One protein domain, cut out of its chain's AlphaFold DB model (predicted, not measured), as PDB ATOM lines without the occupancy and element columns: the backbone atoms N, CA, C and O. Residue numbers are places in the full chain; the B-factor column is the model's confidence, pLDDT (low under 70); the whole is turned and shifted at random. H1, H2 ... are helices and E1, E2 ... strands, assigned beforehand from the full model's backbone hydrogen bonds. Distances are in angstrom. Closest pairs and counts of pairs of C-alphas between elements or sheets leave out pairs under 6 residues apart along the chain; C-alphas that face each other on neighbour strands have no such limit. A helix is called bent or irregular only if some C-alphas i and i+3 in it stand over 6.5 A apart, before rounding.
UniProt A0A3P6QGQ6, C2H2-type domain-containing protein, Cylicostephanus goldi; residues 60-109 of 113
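Overview. This is residues 60 to 109 of the 113 residues of the protein "C2H2-type domain-containing protein" of Cylicostephanus goldi (UniProt A0A3P6QGQ6). A small rounded fold of loops and short elements, in which helix H2 packs on the short strand E1 on one side while helix H1 lies toward the other side, steeply tilted to H2. Residues 60 to 70, before H1, make a loop with no named element, and residues 90 to 98 make another that leads from E1 round to H2. The printed part has 50 residues with two named helices and one named strand, in the order H1, E1, H2; the class is mixed, helices and strands, though under half of the residues, 23, are in named elements. The whole is compact, with a radius of gyration of the C-alphas of 9.8 A, and the C-alphas span 25 by 22 by 17 A along their three main axes.

Along the chain. The printed part begins at Asp 60, whose C-alpha is at (129.188, 95.817, 113.876). H1 holds residues 71 to 78, Glu 71 to Lys 78, and measures 10.5 A from its first C-alpha, at (133.420, 90.075, 106.814), to its last. E1 holds residues 85 to 89, Asp 85 to Cys 89, with 8.6 A from first to last C-alpha. H2, the longest helix by residues, holds residues 99 to 108, Lys 99 to Phe 108, and measures 14.2 A, with C-alpha 108 at (133.953, 106.211, 95.996). Neither helix is bent or irregular.

Arrangement. H1 and E1 follow each other in the chain but are apart. E1 pairs with no named strand. E1 and H2 have 5 pairs of C-alphas within 8 A; the closest are those of Trp 87 and Phe 102, 5.8 A apart, and the two centres are 10.7 A apart. H1 and H2 are close but not clearly touching, with 1 pair of C-alphas within 8 A, those of His 77 and Ile 106 at 7.8 A. Their lines stand at a steep tilt of 67 degrees, and they run opposite ways. In H1 and H2 every backbone O i to N i+4 pair is within hydrogen-bond range.

Size, cuts and confidence. The two C-alphas farthest apart are those of Phe 69 and Gly 93, at 26.3 A, and the first and last printed C-alphas, Asp 60 and Ala 109, are 22.2 A apart. The printed part has no cut. The link from H1 to E1, 6 residues, and the link from E1 to H2, 9 residues, are both short, and no link is long. The mean pLDDT of the printed part is 78.5, and in this predicted model residues 83 and 98 are under 70.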
ATOM      1  N   ASP A  60     129.160  94.391 113.563       79.12
ATOM      2  CA  ASP A  60     129.188  95.817 113.876       79.12
ATOM      3  C   ASP A  60     130.618  96.334 114.085       79.12
ATOM      4  O   ASP A  60     131.518  95.651 114.576       79.12
ATOM      5  N   CYS A  61     130.865  97.557 113.630       81.12
ATOM      6  CA  CYS A  61     132.104  98.266 113.909       81.12
ATOM      7  C   CYS A  61     131.997  98.975 115.260       81.12
ATOM      8  O   CYS A  61     131.195  99.897 115.409       81.12
ATOM      9  N   ALA A  62     132.857  98.609 116.212       81.31
ATOM     10  CA  ALA A  62     132.862  99.184 117.555       81.31
ATOM     11  C   ALA A  62     133.133 100.703 117.586       81.31
ATOM     12  O   ALA A  62     132.800 101.358 118.567       81.31
ATOM     13  N   HIS A  63     133.744 101.271 116.538       75.94
ATOM     14  CA  HIS A  63     134.112 102.694 116.494       75.94
ATOM     15  C   HIS A  63     132.952 103.595 116.045       75.94
ATOM     16  O   HIS A  63     132.850 104.737 116.477       75.94
ATOM     17  N   CYS A  64     132.054 103.089 115.194       75.31
ATOM     18  CA  CYS A  64     131.040 103.914 114.524       75.31
ATOM     19  C   CYS A  64     129.661 103.244 114.369       75.31
ATOM     20  O   CYS A  64     128.755 103.813 113.753       75.31
ATOM     21  N   GLY A  65     129.486 102.021 114.876       77.25
ATOM     22  CA  GLY A  65     128.208 101.302 114.883       77.25
ATOM     23  C   GLY A  65     127.649 101.007 113.487       77.25
ATOM     24  O   GLY A  65     126.435 100.994 113.279       77.25
ATOM     25  N   ILE A  66     128.507 100.867 112.473       73.69
ATOM     26  CA  ILE A  66     128.094 100.410 111.137       73.69
ATOM     27  C   ILE A  66     128.116  98.889 111.125       73.69
ATOM     28  O   ILE A  66     129.111  98.301 111.535       73.69
ATOM     29  N   SER A  67     127.030  98.275 110.664       79.06
ATOM     30  CA  SER A  67     126.916  96.826 110.538       79.06
ATOM     31  C   SER A  67     127.170  96.403 109.101       79.06
ATOM     32  O   SER A  67     126.595  96.977 108.174       79.06
ATOM     33  N   PHE A  68     127.994  95.378 108.932       77.56
ATOM     34  CA  PHE A  68     128.329  94.790 107.643       77.56
ATOM     35  C   PHE A  68     127.864  93.340 107.622       77.56
ATOM     36  O   PHE A  68     127.967  92.632 108.621       77.56
ATOM     37  N   PHE A  69     127.318  92.913 106.490       79.38
ATOM     38  CA  PHE A  69     126.974  91.510 106.256       79.38
ATOM     39  C   PHE A  69     128.188  90.701 105.780       79.38
ATOM     40  O   PHE A  69     128.254  89.497 105.997       79.38
ATOM     41  N   ASP A  70     129.140  91.382 105.140       77.94
ATOM     42  CA  ASP A  70     130.364  90.801 104.608       77.94
ATOM     43  C   ASP A  70     131.548  91.074 105.548       77.94
ATOM     44  O   ASP A  70     131.806  92.219 105.936       77.94
ATOM     45  N   GLU A  71     132.264  90.011 105.915       78.81
ATOM     46  CA  GLU A  71     133.420  90.075 106.814       78.81
ATOM     47  C   GLU A  71     134.592  90.844 106.188       78.81
ATOM     48  O   GLU A  71     135.255  91.626 106.869       78.81
ATOM     49  N   THR A  72     134.816  90.693 104.880       79.12
ATOM     50  CA  THR A  72     135.899  91.388 104.166       79.12
ATOM     51  C   THR A  72     135.674  92.898 104.190       79.12
ATOM     52  O   THR A  72     136.589  93.666 104.495       79.12
ATOM     53  N   MET A  73     134.441  93.337 103.933       76.38
ATOM     54  CA  MET A  73     134.044  94.740 104.016       76.38
ATOM     55  C   MET A  73     134.133  95.274 105.446       76.38
ATOM     56  O   MET A  73     134.567  96.409 105.637       76.38
ATOM     57  N   HIS A  74     133.777  94.471 106.457       81.44
ATOM     58  CA  HIS A  74     133.945  94.851 107.866       81.44
ATOM     59  C   HIS A  74     135.409  95.080 108.233       81.44
ATOM     60  O   HIS A  74     135.732  96.084 108.872       81.44
ATOM     61  N   LEU A  75     136.293  94.167 107.824       82.94
ATOM     62  CA  LEU A  75     137.721  94.248 108.106       82.94
ATOM     63  C   LEU A  75     138.364  95.442 107.394       82.94
ATOM     64  O   LEU A  75     139.086  96.209 108.032       82.94
ATOM     65  N   LEU A  76     138.046  95.641 106.110       80.38
ATOM     66  CA  LEU A  76     138.510  96.798 105.346       80.38
ATOM     67  C   LEU A  76     138.040  98.100 105.998       80.38
ATOM     68  O   LEU A  76     138.847  98.983 106.253       80.38
ATOM     69  N   HIS A  77     136.755  98.195 106.340       82.06
ATOM     70  CA  HIS A  77     136.190  99.375 106.989       82.06
ATOM     71  C   HIS A  77     136.871  99.703 108.324       82.06
ATOM     72  O   HIS A  77     137.182 100.866 108.584       82.06
ATOM     73  N   LYS A  78     137.109  98.698 109.177       82.19
ATOM     74  CA  LYS A  78     137.840  98.883 110.444       82.19
ATOM     75  C   LYS A  78     139.218  99.487 110.205       82.19
ATOM     76  O   LYS A  78     139.619 100.397 110.924       82.19
ATOM     77  N   GLY A  79     139.899  98.998 109.175       82.88
ATOM     78  CA  GLY A  79     141.213  99.460 108.765       82.88
ATOM     79  C   GLY A  79     141.237 100.841 108.120       82.88
ATOM     80  O   GLY A  79     142.295 101.195 107.628       82.88
ATOM     81  N   LEU A  80     140.133 101.598 108.093       80.50
ATOM     82  CA  LEU A  80     140.079 102.965 107.552       80.50
ATOM     83  C   LEU A  80     139.899 104.033 108.631       80.50
ATOM     84  O   LEU A  80     140.024 105.223 108.340       80.50
ATOM     85  N   HIS A  81     139.630 103.625 109.872       78.19
ATOM     86  CA  HIS A  81     139.571 104.534 111.015       78.19
ATOM     87  C   HIS A  81     140.966 104.988 111.431       78.19
ATOM     88  O   HIS A  81     141.942 104.240 111.339       78.19
ATOM     89  N   THR A  82     141.046 106.213 111.942       79.19
ATOM     90  CA  THR A  82     142.248 106.718 112.618       79.19
ATOM     91  C   THR A  82     142.073 106.546 114.133       79.19
ATOM     92  O   THR A  82     140.962 106.724 114.628       79.19
ATOM     93  N   GLU A  83     143.142 106.254 114.889       68.62
ATOM     94  CA  GLU A  83     143.098 105.882 116.328       68.62
ATOM     95  C   GLU A  83     142.462 106.917 117.288       68.62
ATOM     96  O   GLU A  83     142.303 106.639 118.474       68.62
ATOM     97  N   GLY A  84     142.068 108.099 116.807       73.62
ATOM     98  CA  GLY A  84     141.420 109.140 117.613       73.62
ATOM     99  C   GLY A  84     140.106 109.689 117.052       73.62
ATOM    100  O   GLY A  84     139.505 110.539 117.705       73.62
ATOM    101  N   ASP A  85     139.659 109.254 115.867       73.31
ATOM    102  CA  ASP A  85     138.460 109.811 115.227       73.31
ATOM    103  C   ASP A  85     137.750 108.768 114.335       73.31
ATOM    104  O   ASP A  85     138.328 108.333 113.331       73.31
ATOM    105  N   PRO A  86     136.492 108.394 114.656       75.94
ATOM    106  CA  PRO A  86     135.725 107.391 113.913       75.94
ATOM    107  C   PRO A  86     135.281 107.848 112.514       75.94
ATOM    108  O   PRO A  86     134.641 107.092 111.787       75.94
ATOM    109  N   TRP A  87     135.558 109.090 112.129       81.19
ATOM    110  CA  TRP A  87     135.183 109.646 110.833       81.19
ATOM    111  C   TRP A  87     136.377 110.188 110.055       81.19
ATOM    112  O   TRP A  87     136.197 110.797 108.999       81.19
ATOM    113  N   ARG A  88     137.600 109.970 110.540       81.50
ATOM    114  CA  ARG A  88     138.816 110.347 109.826       81.50
ATOM    115  C   ARG A  88     139.372 109.157 109.060       81.50
ATOM    116  O   ARG A  88     139.720 108.141 109.661       81.50
ATOM    117  N   CYS A  89     139.489 109.318 107.744       83.75
ATOM    118  CA  CYS A  89     140.088 108.320 106.867       83.75
ATOM    119  C   CYS A  89     141.590 108.237 107.128       83.75
ATOM    120  O   CYS A  89     142.293 109.240 107.004       83.75
ATOM    121  N   ASN A  90     142.093 107.054 107.456       84.62
ATOM    122  CA  ASN A  90     143.517 106.864 107.714       84.62
ATOM    123  C   ASN A  90     144.383 106.840 106.440       84.62
ATOM    124  O   ASN A  90     145.594 107.010 106.544       84.62
ATOM    125  N   LEU A  91     143.781 106.673 105.255       82.56
ATOM    126  CA  LEU A  91     144.509 106.641 103.983       82.56
ATOM    127  C   LEU A  91     144.843 108.046 103.475       82.56
ATOM    128  O   LEU A  91     145.940 108.276 102.979       82.56
ATOM    129  N   CYS A  92     143.913 108.996 103.589       82.62
ATOM    130  CA  CYS A  92     144.103 110.364 103.084       82.62
ATOM    131  C   CYS A  92     143.991 111.453 104.158       82.62
ATOM    132  O   CYS A  92     144.176 112.631 103.859       82.62
ATOM    133  N   GLY A  93     143.644 111.095 105.395       83.31
ATOM    134  CA  GLY A  93     143.471 112.037 106.500       83.31
ATOM    135  C   GLY A  93     142.186 112.870 106.445       83.31
ATOM    136  O   GLY A  93     142.000 113.724 107.314       83.31
ATOM    137  N   THR A  94     141.299 112.651 105.464       81.44
ATOM    138  CA  THR A  94     140.036 113.395 105.342       81.44
ATOM    139  C   THR A  94     139.155 113.120 106.552       81.44
ATOM    140  O   THR A  94     138.805 111.976 106.829       81.44
ATOM    141  N   GLN A  95     138.787 114.185 107.260       82.50
ATOM    142  CA  GLN A  95     137.840 114.125 108.362       82.50
ATOM    143  C   GLN A  95     136.426 114.346 107.828       82.50
ATOM    144  O   GLN A  95     136.117 115.387 107.249       82.50
ATOM    145  N   CYS A  96     135.570 113.353 108.011       81.94
ATOM    146  CA  CYS A  96     134.147 113.443 107.740       81.94
ATOM    147  C   CYS A  96     133.405 113.844 109.021       81.94
ATOM    148  O   CYS A  96     133.845 113.553 110.125       81.94
ATOM    149  N   MET A  97     132.264 114.521 108.887       76.31
ATOM    150  CA  MET A  97     131.467 114.929 110.055       76.31
ATOM    151  C   MET A  97     130.457 113.860 110.480       76.31
ATOM    152  O   MET A  97     130.009 113.845 111.622       76.31
ATOM    153  N   GLU A  98     130.087 112.965 109.562       69.81
ATOM    154  CA  GLU A  98     129.019 111.994 109.773       69.81
ATOM    155  C   GLU A  98     129.292 110.666 109.065       69.81
ATOM    156  O   GLU A  98     129.971 110.593 108.034       69.81
ATOM    157  N   LYS A  99     128.641 109.619 109.579       73.81
ATOM    158  CA  LYS A  99     128.681 108.243 109.070       73.81
ATOM    159  C   LYS A  99     128.499 108.112 107.569       73.81
ATOM    160  O   LYS A  99     129.213 107.349 106.919       73.81
ATOM    161  N   TYR A 100     127.515 108.822 107.029       75.44
ATOM    162  CA  TYR A 100     127.176 108.743 105.614       75.44
ATOM    163  C   TYR A 100     128.304 109.284 104.730       75.44
ATOM    164  O   TYR A 100     128.676 108.651 103.742       75.44
ATOM    165  N   MET A 101     128.891 110.413 105.130       77.56
ATOM    166  CA  MET A 101     129.999 111.044 104.416       77.56
ATOM    167  C   MET A 101     131.236 110.149 104.436       77.56
ATOM    168  O   MET A 101     131.842 109.929 103.392       77.56
ATOM    169  N   PHE A 102     131.547 109.555 105.589       80.88
ATOM    170  CA  PHE A 102     132.669 108.627 105.722       80.88
ATOM    171  C   PHE A 102     132.483 107.359 104.880       80.88
ATOM    172  O   PHE A 102     133.384 106.934 104.168       80.88
ATOM    173  N   THR A 103     131.280 106.780 104.893       74.69
ATOM    174  CA  THR A 103     130.968 105.581 104.096       74.69
ATOM    175  C   THR A 103     131.070 105.868 102.595       74.69
ATOM    176  O   THR A 103     131.668 105.093 101.855       74.69
ATOM    177  N   THR A 104     130.528 106.999 102.144       76.06
ATOM    178  CA  THR A 104     130.591 107.422 100.736       76.06
ATOM    179  C   THR A 104     132.035 107.699 100.322       76.06
ATOM    180  O   THR A 104     132.465 107.268  99.257       76.06
ATOM    181  N   HIS A 105     132.806 108.350 101.191       82.62
ATOM    182  CA  HIS A 105     134.233 108.551 100.993       82.62
ATOM    183  C   HIS A 105     134.954 107.217 100.778       82.62
ATOM    184  O   HIS A 105     135.604 107.056  99.762       82.62
ATOM    185  N   ILE A 106     134.765 106.222 101.640       76.12
ATOM    186  CA  ILE A 106     135.439 104.920 101.500       76.12
ATOM    187  C   ILE A 106     135.069 104.191 100.199       76.12
ATOM    188  O   ILE A 106     135.917 103.545  99.590       76.12
ATOM    189  N   ILE A 107     133.801 104.254  99.789       74.00
ATOM    190  CA  ILE A 107     133.306 103.502  98.626       74.00
ATOM    191  C   ILE A 107     133.751 104.145  97.309       74.00
ATOM    192  O   ILE A 107     134.056 103.437  96.352       74.00
ATOM    193  N   PHE A 108     133.742 105.477  97.245       76.19
ATOM    194  CA  PHE A 108     133.953 106.211  95.996       76.19
ATOM    195  C   PHE A 108     135.312 106.903  95.909       76.19
ATOM    196  O   PHE A 108     135.742 107.233  94.803       76.19
ATOM    197  N   ALA A 109     135.995 107.155  97.027       72.12
ATOM    198  CA  ALA A 109     137.310 107.773  96.981       72.12
ATOM    199  C   ALA A 109     138.326 106.788  96.405       72.12
ATOM    200  O   ALA A 109     138.519 105.673  96.887       72.12
TER     201      ALA A 109